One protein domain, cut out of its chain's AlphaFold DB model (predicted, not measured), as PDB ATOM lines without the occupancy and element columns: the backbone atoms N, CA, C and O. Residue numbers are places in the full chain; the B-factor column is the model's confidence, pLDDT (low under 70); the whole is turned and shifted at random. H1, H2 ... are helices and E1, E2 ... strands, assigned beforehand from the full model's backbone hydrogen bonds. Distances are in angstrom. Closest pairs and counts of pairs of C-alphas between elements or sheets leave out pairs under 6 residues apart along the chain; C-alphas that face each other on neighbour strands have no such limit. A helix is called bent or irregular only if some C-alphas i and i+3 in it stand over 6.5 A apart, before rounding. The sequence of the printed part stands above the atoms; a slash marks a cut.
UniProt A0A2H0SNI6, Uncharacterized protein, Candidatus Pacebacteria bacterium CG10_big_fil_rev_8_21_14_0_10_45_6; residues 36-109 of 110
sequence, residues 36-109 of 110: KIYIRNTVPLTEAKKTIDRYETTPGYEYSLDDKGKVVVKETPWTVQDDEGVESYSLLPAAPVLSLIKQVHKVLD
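AT A GLANCE: This is residues 36 to 109 of the 110 residues of an uncharacterized protein of Candidatus Pacebacteria bacterium CG10_big_fil_rev_8_21_14_0_10_45_6 (UniProt A0A2H0SNI6). The model is a rod with a small three-stranded sheet, E1, E5 and E4, in its middle and the short helix H1 over one face of that sheet. The long, narrow hairpin of E2 and E3 reaches from there to one end of the rod, and the helix H2 reaches to the other end, with residues 36 to 41 running beside it. The printed part has 74 residues, with two named helices and five named strands in the order E1, H1, E2, E3, E4, E5, H2. The strand order is E1, E5, E4 in one sheet and E2, E3 in the other, both antiparallel, and the class is mixed, helices and strands. The whole is loose, with a radius of gyration of the C-alphas of 16.2 A, and spans 60 by 23 by 19 A.

IN THESE COORDINATES: Find C-alpha 42 at (-19.664, 18.234, -1.348); there E1 begins, residues 42 to 44. In the same sheet are E5, residues 87 to 90, the neighbour of E1, and E4, residues 79 to 81, the other neighbour of E5. Straight after E1 comes H1, residues 45 to 51, 10.3 A long and irregular, with C-alphas 46 and 49 at 7.3 A. Look next at E2, residues 59 to 65, 19.6 A long, and E3, residues 71 to 77, 19.5 A long. H2, residues 94 to 108, runs 21.1 A and ends at C-alpha 108, (-29.880, 29.970, 18.259).

HOW THE PARTS SIT: Start at E5, the inner strand. E1 is antiparallel to it at 143 degrees, and N 43 is 3.0 A from O 89, within hydrogen-bond range. On E5's other side, E4 forms a hairpin with it at 126 degrees, with N 80 and O 88 at 2.9 A. H1 is on this sheet at a height of 6.3 A and lies over E1; it runs slantwise to the strands, but only just, at 58 degrees to E1 on the local plane. The closest C-alphas of H1 and E5 are those of Leu 45 and Ser 88, 5.1 A apart. Going outward, E3 runs on into E4 across one residue, at 49 degrees, and these two meet only through their link. E2 and E3 form a hairpin at 153 degrees, where you find N 60 and O 76 at 2.7 A and N 72 and O 64 at 2.8 A. E2 and E4 are only just apart, their closest C-alphas being 8.3 A from each other. H2 is not on the sheet E1, E5, E4, and it is apart from H1, E2 and E3, among others. In H2 every O i to N i+4 pair is within hydrogen-bond range; in H1 1 of 3 is, beside 2 of 4 O i to N i+3 pairs.

THE WHOLE: The two C-alphas farthest apart are those of Lys 68 and Asp 109, 60.2 A. The printed part has no cut from residue 36 to 109. The link from H1 to E2, 7 residues, is short, and the other links are tight. The mean pLDDT of the printed part is 92.6, and no printed residue is under 70.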
ATOM      1  N   LYS A  36     -29.669  31.865   8.144       90.56
ATOM      2  CA  LYS A  36     -29.671  30.695   7.255       90.56
ATOM      3  C   LYS A  36     -28.573  29.730   7.643       90.56
ATOM      4  O   LYS A  36     -27.496  30.140   8.070       90.56
ATOM      5  N   ILE A  37     -28.866  28.455   7.438       92.81
ATOM      6  CA  ILE A  37     -27.931  27.357   7.625       92.81
ATOM      7  C   ILE A  37     -27.694  26.732   6.260       92.81
ATOM      8  O   ILE A  37     -28.639  26.307   5.597       92.81
ATOM      9  N   TYR A  38     -26.433  26.691   5.844       91.69
ATOM     10  CA  TYR A  38     -26.034  26.135   4.559       91.69
ATOM     11  C   TYR A  38     -25.400  24.773   4.786       91.69
ATOM     12  O   TYR A  38     -24.299  24.663   5.327       91.69
ATOM     13  N   ILE A  39     -26.103  23.727   4.371       91.88
ATOM     14  CA  ILE A  39     -25.597  22.360   4.428       91.88
ATOM     15  C   ILE A  39     -25.097  22.005   3.032       91.88
ATOM     16  O   ILE A  39     -25.877  21.984   2.084       91.88
ATOM     17  N   ARG A  40     -23.798  21.733   2.907       88.88
ATOM     18  CA  ARG A  40     -23.196  21.211   1.676       88.88
ATOM     19  C   ARG A  40     -22.719  19.788   1.921       88.88
ATOM     20  O   ARG A  40     -22.101  19.518   2.947       88.88
ATOM     21  N   ASN A  41     -23.023  18.894   0.984       91.56
ATOM     22  CA  ASN A  41     -22.590  17.493   1.027       91.56
ATOM     23  C   ASN A  41     -21.340  17.231   0.167       91.56
ATOM     24  O   ASN A  41     -20.867  16.100   0.058       91.56
ATOM     25  N   THR A  42     -20.825  18.276  -0.470       94.19
ATOM     26  CA  THR A  42     -19.664  18.234  -1.348       94.19
ATOM     27  C   THR A  42     -18.705  19.362  -0.996       94.19
ATOM     28  O   THR A  42     -19.118  20.415  -0.500       94.19
ATOM     29  N   VAL A  43     -17.417  19.128  -1.237       93.81
ATOM     30  CA  VAL A  43     -16.359  20.133  -1.070       93.81
ATOM     31  C   VAL A  43     -15.478  20.142  -2.318       93.81
ATOM     32  O   VAL A  43     -14.977  19.072  -2.685       93.81
ATOM     33  N   PRO A  44     -15.235  21.307  -2.947       95.19
ATOM     34  CA  PRO A  44     -14.358  21.408  -4.109       95.19
ATOM     35  C   PRO A  44     -12.963  20.841  -3.835       95.19
ATOM     36  O   PRO A  44     -12.381  21.088  -2.771       95.19
ATOM     37  N   LEU A  45     -12.380  20.133  -4.808       93.06
ATOM     38  CA  LEU A  45     -11.047  19.520  -4.657       93.06
ATOM     39  C   LEU A  45      -9.961  20.543  -4.275       93.06
ATOM     40  O   LEU A  45      -9.012  20.215  -3.559       93.06
ATOM     41  N   THR A  46     -10.102  21.783  -4.745       93.06
ATOM     42  CA  THR A  46      -9.182  22.899  -4.484       93.06
ATOM     43  C   THR A  46      -9.170  23.335  -3.017       93.06
ATOM     44  O   THR A  46      -8.140  23.799  -2.520       93.06
ATOM     45  N   GLU A  47     -10.289  23.169  -2.314       90.88
ATOM     46  CA  GLU A  47     -10.477  23.610  -0.929       90.88
ATOM     47  C   GLU A  47     -10.378  22.461   0.073       90.88
ATOM     48  O   GLU A  47      -9.957  22.680   1.210       90.88
ATOM     49  N   ALA A  48     -10.674  21.235  -0.362       89.19
ATOM     50  CA  ALA A  48     -10.797  20.061   0.494       89.19
ATOM     51  C   ALA A  48      -9.608  19.839   1.439       89.19
ATOM     52  O   ALA A  48      -9.797  19.565   2.617       89.19
ATOM     53  N   LYS A  49      -8.370  20.038   0.967       87.19
ATOM     54  CA  LYS A  49      -7.166  19.845   1.803       87.19
ATOM     55  C   LYS A  49      -7.086  20.778   3.018       87.19
ATOM     56  O   LYS A  49      -6.277  20.529   3.904       87.19
ATOM     57  N   LYS A  50      -7.831  21.885   3.015       91.06
ATOM     58  CA  LYS A  50      -7.809  22.903   4.074       91.06
ATOM     59  C   LYS A  50      -9.000  22.794   5.019       91.06
ATOM     60  O   LYS A  50      -8.920  23.314   6.126       91.06
ATOM     61  N   THR A  51     -10.104  22.216   4.555       87.75
ATOM     62  CA  THR A  51     -11.408  22.335   5.214       87.75
ATOM     63  C   THR A  51     -11.943  21.029   5.770       87.75
ATOM     64  O   THR A  51     -12.785  21.091   6.663       87.75
ATOM     65  N   ILE A  52     -11.471  19.883   5.272       90.25
ATOM     66  CA  ILE A  52     -11.961  18.567   5.679       90.25
ATOM     67  C   ILE A  52     -10.822  17.581   5.910       90.25
ATOM     68  O   ILE A  52      -9.764  17.641   5.274       90.25
ATOM     69  N   ASP A  53     -11.075  16.632   6.799       91.44
ATOM     70  CA  ASP A  53     -10.182  15.510   7.035       91.44
ATOM     71  C   ASP A  53     -10.474  14.355   6.071       91.44
ATOM     72  O   ASP A  53     -11.590  14.155   5.592       91.44
ATOM     73  N   ARG A  54      -9.464  13.520   5.804       88.62
ATOM     74  CA  ARG A  54      -9.604  12.394   4.862       88.62
ATOM     75  C   ARG A  54     -10.706  11.406   5.269       88.62
ATOM     76  O   ARG A  54     -11.344  10.824   4.398       88.62
ATOM     77  N   TYR A  55     -10.933  11.217   6.570       90.69
ATOM     78  CA  TYR A  55     -11.968  10.304   7.068       90.69
ATOM     79  C   TYR A  55     -13.393  10.835   6.850       90.69
ATOM     80  O   TYR A  55     -14.345  10.090   7.045       90.69
ATOM     81  N   GLU A  56     -13.554  12.109   6.482       92.38
ATOM     82  CA  GLU A  56     -14.857  12.734   6.239       92.38
ATOM     83  C   GLU A  56     -15.333  12.528   4.799       92.38
ATOM     84  O   GLU A  56     -16.514  12.708   4.516       92.38
ATOM     85  N   THR A  57     -14.436  12.138   3.887       93.81
ATOM     86  CA  THR A  57     -14.783  11.848   2.492       93.81
ATOM     87  C   THR A  57     -15.355  10.445   2.340       93.81
ATOM     88  O   THR A  57     -14.873   9.492   2.953       93.81
ATOM     89  N   THR A  58     -16.368  10.305   1.490       94.38
ATOM     90  CA  THR A  58     -16.939   9.005   1.135       94.38
ATOM     91  C   THR A  58     -15.880   8.167   0.412       94.38
ATOM     92  O   THR A  58     -15.336   8.630  -0.592       94.38
ATOM     93  N   PRO A  59     -15.567   6.943   0.873       93.44
ATOM     94  CA  PRO A  59     -14.613   6.084   0.188       93.44
ATOM     95  C   PRO A  59     -15.247   5.452  -1.057       93.44
ATOM     96  O   PRO A  59     -16.347   4.899  -1.016       93.44
ATOM     97  N   GLY A  60     -14.529   5.516  -2.169       91.50
ATOM     98  CA  GLY A  60     -14.726   4.716  -3.368       91.50
ATOM     99  C   GLY A  60     -13.773   3.524  -3.374       91.50
ATOM    100  O   GLY A  60     -12.642   3.614  -2.897       91.50
ATOM    101  N   TYR A  61     -14.231   2.399  -3.920       92.44
ATOM    102  CA  TYR A  61     -13.446   1.169  -3.999       92.44
ATOM    103  C   TYR A  61     -13.269   0.749  -5.454       92.44
ATOM    104  O   TYR A  61     -14.239   0.439  -6.147       92.44
ATOM    105  N   GLU A  62     -12.018   0.709  -5.895       90.50
ATOM    106  CA  GLU A  62     -11.612   0.158  -7.182       90.50
ATOM    107  C   GLU A  62     -11.063  -1.253  -6.970       90.50
ATOM    108  O   GLU A  62     -10.188  -1.478  -6.131       90.50
ATOM    109  N   TYR A  63     -11.578  -2.205  -7.745       92.81
ATOM    110  CA  TYR A  63     -11.149  -3.599  -7.707       92.81
ATOM    111  C   TYR A  63     -10.360  -3.916  -8.975       92.81
ATOM    112  O   TYR A  63     -10.851  -3.703 -10.084       92.81
ATOM    113  N   SER A  64      -9.156  -4.456  -8.820       92.50
ATOM    114  CA  SER A  64      -8.335  -4.959  -9.923       92.50
ATOM    115  C   SER A  64      -7.778  -6.344  -9.597       92.50
ATOM    116  O   SER A  64      -7.806  -6.783  -8.448       92.50
ATOM    117  N   LEU A  65      -7.310  -7.066 -10.613       93.94
ATOM    118  CA  LEU A  65      -6.563  -8.311 -10.431       93.94
ATOM    119  C   LEU A  65      -5.072  -8.011 -10.582       93.94
ATOM    120  O   LEU A  65      -4.688  -7.280 -11.495       93.94
ATOM    121  N   ASP A  66      -4.246  -8.561  -9.695       88.88
ATOM    122  CA  ASP A  66      -2.795  -8.559  -9.874       88.88
ATOM    123  C   ASP A  66      -2.346  -9.634 -10.881       88.88
ATOM    124  O   ASP A  66      -3.120 -10.506 -11.287       88.88
ATOM    125  N   ASP A  67      -1.062  -9.610 -11.247       89.00
ATOM    126  CA  ASP A  67      -0.457 -10.565 -12.191       89.00
ATOM    127  C   ASP A  67      -0.530 -12.034 -11.724       89.00
ATOM    128  O   ASP A  67      -0.254 -12.956 -12.493       89.00
ATOM    129  N   LYS A  68      -0.889 -12.277 -10.456       90.19
ATOM    130  CA  LYS A  68      -1.035 -13.603  -9.839       90.19
ATOM    131  C   LYS A  68      -2.504 -14.012  -9.673       90.19
ATOM    132  O   LYS A  68      -2.774 -15.052  -9.071       90.19
ATOM    133  N   GLY A  69      -3.446 -13.222 -10.192       88.94
ATOM    134  CA  GLY A  69      -4.885 -13.479 -10.109       88.94
ATOM    135  C   GLY A  69      -5.509 -13.161  -8.746       88.94
ATOM    136  O   GLY A  69      -6.628 -13.599  -8.473       88.94
ATOM    137  N   LYS A  70      -4.820 -12.420  -7.874       91.75
ATOM    138  CA  LYS A  70      -5.351 -11.963  -6.586       91.75
ATOM    139  C   LYS A  70      -6.074 -10.628  -6.758       91.75
ATOM    140  O   LYS A  70      -5.586  -9.724  -7.430       91.75
ATOM    141  N   VAL A  71      -7.221 -10.486  -6.096       92.81
ATOM    142  CA  VAL A  71      -7.969  -9.222  -6.064       92.81
ATOM    143  C   VAL A  71      -7.216  -8.189  -5.219       92.81
ATOM    144  O   VAL A  71      -6.922  -8.424  -4.045       92.81
ATOM    145  N   VAL A  72      -6.938  -7.038  -5.820       93.06
ATOM    146  CA  VAL A  72      -6.417  -5.831  -5.180       93.06
ATOM    147  C   VAL A  72      -7.572  -4.847  -5.027       93.06
ATOM    148  O   VAL A  72      -8.280  -4.554  -5.988       93.06
ATOM    149  N   VAL A  73      -7.761  -4.347  -3.806       92.88
ATOM    150  CA  VAL A  73      -8.754  -3.315  -3.489       92.88
ATOM    151  C   VAL A  73      -8.012  -2.012  -3.238       92.88
ATOM    152  O   VAL A  73      -7.170  -1.944  -2.340       92.88
ATOM    153  N   LYS A  74      -8.309  -0.985  -4.028       93.06
ATOM    154  CA  LYS A  74      -7.758   0.358  -3.866       93.06
ATOM    155  C   LYS A  74      -8.866   1.296  -3.412       93.06
ATOM    156  O   LYS A  74      -9.892   1.416  -4.074       93.06
ATOM    157  N   GLU A  75      -8.637   1.961  -2.287       91.88
ATOM    158  CA  GLU A  75      -9.556   2.963  -1.752       91.88
ATOM    159  C   GLU A  75      -9.158   4.358  -2.247       91.88
ATOM    160  O   GLU A  75      -8.015   4.795  -2.068       91.88
ATOM    161  N   THR A  76     -10.098   5.054  -2.877       91.44
ATOM    162  CA  THR A  76      -9.942   6.418  -3.397       91.44
ATOM    163  C   THR A  76     -11.099   7.290  -2.908       91.44
ATOM    164  O   THR A  76     -12.202   6.785  -2.738       91.44
ATOM    165  N   PRO A  77     -10.906   8.592  -2.643       91.69
ATOM    166  CA  PRO A  77     -12.024   9.465  -2.293       91.69
ATOM    167  C   PRO A  77     -13.046   9.537  -3.433       91.69
ATOM    168  O   PRO A  77     -12.682   9.756  -4.592       91.69
ATOM    169  N   TRP A  78     -14.326   9.380  -3.105       93.44
ATOM    170  CA  TRP A  78     -15.407   9.462  -4.077       93.44
ATOM    171  C   TRP A  78     -15.567  10.901  -4.573       93.44
ATOM    172  O   TRP A  78     -15.835  11.820  -3.794       93.44
ATOM    173  N   THR A  79     -15.392  11.084  -5.878       92.94
ATOM    174  CA  THR A  79     -15.386  12.394  -6.536       92.94
ATOM    175  C   THR A  79     -16.582  12.501  -7.474       92.94
ATOM    176  O   THR A  79     -16.854  11.580  -8.244       92.94
ATOM    177  N   VAL A  80     -17.314  13.610  -7.389       93.38
ATOM    178  CA  VAL A  80     -18.517  13.899  -8.184       93.38
ATOM    179  C   VAL A  80     -18.470  15.338  -8.692       93.38
ATOM    180  O   VAL A  80     -17.761  16.169  -8.129       93.38
ATOM    181  N   GLN A  81     -19.229  15.645  -9.744       93.62
ATOM    182  CA  GLN A  81     -19.512  17.040 -10.080       93.62
ATOM    183  C   GLN A  81     -20.659  17.537  -9.207       93.62
ATOM    184  O   GLN A  81     -21.656  16.831  -9.043       93.62
ATOM    185  N   ASP A  82     -20.486  18.711  -8.610       90.00
ATOM    186  CA  ASP A  82     -21.562  19.375  -7.882       90.00
ATOM    187  C   ASP A  82     -22.574  20.037  -8.833       90.00
ATOM    188  O   ASP A  82     -22.449  19.967 -10.058       90.00
ATOM    189  N   ASP A  83     -23.588  20.684  -8.258       85.56
ATOM    190  CA  ASP A  83     -24.664  21.341  -9.010       85.56
ATOM    191  C   ASP A  83     -24.166  22.506  -9.895       85.56
ATOM    192  O   ASP A  83     -24.886  22.962 -10.784       85.56
ATOM    193  N   GLU A  84     -22.939  22.988  -9.673       87.69
ATOM    194  CA  GLU A  84     -22.276  24.033 -10.462       87.69
ATOM    195  C   GLU A  84     -21.289  23.444 -11.496       87.69
ATOM    196  O   GLU A  84     -20.651  24.186 -12.246       87.69
ATOM    197  N   GLY A  85     -21.177  22.112 -11.578       91.69
ATOM    198  CA  GLY A  85     -20.259  21.404 -12.473       91.69
ATOM    199  C   GLY A  85     -18.815  21.345 -11.964       91.69
ATOM    200  O   GLY A  85     -17.908  20.985 -12.721       91.69
ATOM    201  N   VAL A  86     -18.571  21.699 -10.701       94.75
ATOM    202  CA  VAL A  86     -17.238  21.712 -10.095       94.75
ATOM    203  C   VAL A  86     -16.908  20.335  -9.538       94.75
ATOM    204  O   VAL A  86     -17.687  19.721  -8.805       94.75
ATOM    205  N   GLU A  87     -15.710  19.853  -9.861       95.81
ATOM    206  CA  GLU A  87     -15.202  18.600  -9.316       95.81
ATOM    207  C   GLU A  87     -15.015  18.724  -7.795       95.81
ATOM    208  O   GLU A  87     -14.248  19.560  -7.294       95.81
ATOM    209  N   SER A  88     -15.730  17.878  -7.057       95.56
ATOM    210  CA  SER A  88     -15.841  17.943  -5.604       95.56
ATOM    211  C   SER A  88     -15.782  16.554  -4.969       95.56
ATOM    212  O   SER A  88     -16.291  15.573  -5.517       95.56
ATOM    213  N   TYR A  89     -15.206  16.457  -3.770       95.31
ATOM    214  CA  TYR A  89     -15.333  15.248  -2.961       95.31
ATOM    215  C   TYR A  89     -16.728  15.161  -2.360       95.31
ATOM    216  O   TYR A  89     -17.248  16.147  -1.835       95.31
ATOM    217  N   SER A  90     -17.309  13.965  -2.395       94.62
ATOM    218  CA  SER A  90     -18.516  13.650  -1.637       94.62
ATOM    219  C   SER A  90     -18.159  13.405  -0.174       94.62
ATOM    220  O   SER A  90     -17.219  12.666   0.129       94.62
ATOM    221  N   LEU A  91     -18.919  14.010   0.732       94.62
ATOM    222  CA  LEU A  91     -18.758  13.815   2.165       94.62
ATOM    223  C   LEU A  91     -19.588  12.631   2.669       94.62
ATOM    224  O   LEU A  91     -20.685  12.356   2.177       94.62
ATOM    225  N   LEU A  92     -19.084  11.974   3.710       94.94
ATOM    226  CA  LEU A  92     -19.874  11.061   4.524       94.94
ATOM    227  C   LEU A  92     -20.957  11.847   5.272       94.94
ATOM    228  O   LEU A  92     -20.667  12.942   5.757       94.94
ATOM    229  N   PRO A  93     -22.155  11.273   5.500       94.00
ATOM    230  CA  PRO A  93     -23.279  11.974   6.132       94.00
ATOM    231  C   PRO A  93     -22.984  12.601   7.502       94.00
ATOM    232  O   PRO A  93     -23.627  13.574   7.888       94.00
ATOM    233  N   ALA A  94     -22.005  12.077   8.243       94.50
ATOM    234  CA  ALA A  94     -21.621  12.617   9.546       94.50
ATOM    235  C   ALA A  94     -21.105  14.069   9.464       94.50
ATOM    236  O   ALA A  94     -21.439  14.885  10.324       94.50
ATOM    237  N   ALA A  95     -20.342  14.411   8.421       93.81
ATOM    238  CA  ALA A  95     -19.754  15.738   8.251       93.81
ATOM    239  C   ALA A  95     -20.804  16.859   8.057       93.81
ATOM    240  O   ALA A  95     -20.794  17.821   8.836       93.81
ATOM    241  N   PRO A  96     -21.766  16.765   7.110       94.25
ATOM    242  CA  PRO A  96     -22.813  17.774   6.963       94.25
ATOM    243  C   PRO A  96     -23.748  17.841   8.178       94.25
ATOM    244  O   PRO A  96     -24.207  18.931   8.518       94.25
ATOM    245  N   VAL A  97     -23.995  16.728   8.884       95.81
ATOM    246  CA  VAL A  97     -24.791  16.735  10.128       95.81
ATOM    247  C   VAL A  97     -24.082  17.517  11.233       95.81
ATOM    248  O   VAL A  97     -24.701  18.346  11.900       95.81
ATOM    249  N   LEU A  98     -22.777  17.315  11.412       94.12
ATOM    250  CA  LEU A  98     -22.007  18.091  12.381       94.12
ATOM    251  C   LEU A  98     -21.988  19.584  12.013       94.12
ATOM    252  O   LEU A  98     -22.115  20.437  12.893       94.12
ATOM    253  N   SER A  99     -21.869  19.903  10.720       93.50
ATOM    254  CA  SER A  99     -21.967  21.277  10.214       93.50
ATOM    255  C   SER A  99     -23.325  21.910  10.528       93.50
ATOM    256  O   SER A  99     -23.373  23.035  11.028       93.50
ATOM    257  N   LEU A 100     -24.420  21.174  10.317       95.75
ATOM    258  CA  LEU A 100     -25.772  21.598  10.681       95.75
ATOM    259  C   LEU A 100     -25.858  21.933  12.172       95.75
ATOM    260  O   LEU A 100     -26.256  23.042  12.515       95.75
ATOM    261  N   ILE A 101     -25.434  21.024  13.054       96.31
ATOM    262  CA  ILE A 101     -25.496  21.229  14.511       96.31
ATOM    263  C   ILE A 101     -24.713  22.483  14.922       96.31
ATOM    264  O   ILE A 101     -25.236  23.320  15.659       96.31
ATOM    265  N   LYS A 102     -23.489  22.656  14.406       94.62
ATOM    266  CA  LYS A 102     -22.653  23.836  14.685       94.62
ATOM    267  C   LYS A 102     -23.322  25.137  14.235       94.62
ATOM    268  O   LYS A 102     -23.281  26.132  14.955       94.62
ATOM    269  N   GLN A 103     -23.934  25.138  13.052       95.69
ATOM    270  CA  GLN A 103     -24.631  26.312  12.530       95.69
ATOM    271  C   GLN A 103     -25.920  26.609  13.308       95.69
ATOM    272  O   GLN A 103     -26.176  27.772  13.600       95.69
ATOM    273  N   VAL A 104     -26.687  25.586  13.706       96.06
ATOM    274  CA  VAL A 104     -27.885  25.742  14.553       96.06
ATOM    275  C   VAL A 104     -27.517  26.369  15.889       96.06
ATOM    276  O   VAL A 104     -28.110  27.373  16.262       96.06
ATOM    277  N   HIS A 105     -26.516  25.818  16.578       96.50
ATOM    278  CA  HIS A 105     -26.033  26.347  17.853       96.50
ATOM    279  C   HIS A 105     -25.638  27.824  17.736       96.50
ATOM    280  O   HIS A 105     -26.082  28.641  18.533       96.50
ATOM    281  N   LYS A 106     -24.911  28.191  16.672       95.12
ATOM    282  CA  LYS A 106     -24.537  29.585  16.396       95.12
ATOM    283  C   LYS A 106     -25.739  30.500  16.123       95.12
ATOM    284  O   LYS A 106     -25.712  31.661  16.506       95.12
ATOM    285  N   VAL A 107     -26.752  30.016  15.404       95.31
ATOM    286  CA  VAL A 107     -27.943  30.807  15.050       95.31
ATOM    287  C   VAL A 107     -28.880  30.988  16.245       95.31
ATOM    288  O   VAL A 107     -29.509  32.036  16.360       95.31
ATOM    289  N   LEU A 108     -28.986  29.973  17.102       94.62
ATOM    290  CA  LEU A 108     -29.880  29.970  18.259       94.62
ATOM    291  C   LEU A 108     -29.224  30.468  19.554       94.62
ATOM    292  O   LEU A 108     -29.937  30.602  20.542       94.62
ATOM    293  N   ASP A 109     -27.915  30.740  19.539       92.25
ATOM    294  CA  ASP A 109     -27.125  31.179  20.702       92.25
ATOM    295  C   ASP A 109     -27.298  30.249  21.920       92.25
ATOM    296  O   ASP A 109     -27.569  30.682  23.041       92.25
TER     297      ASP A 109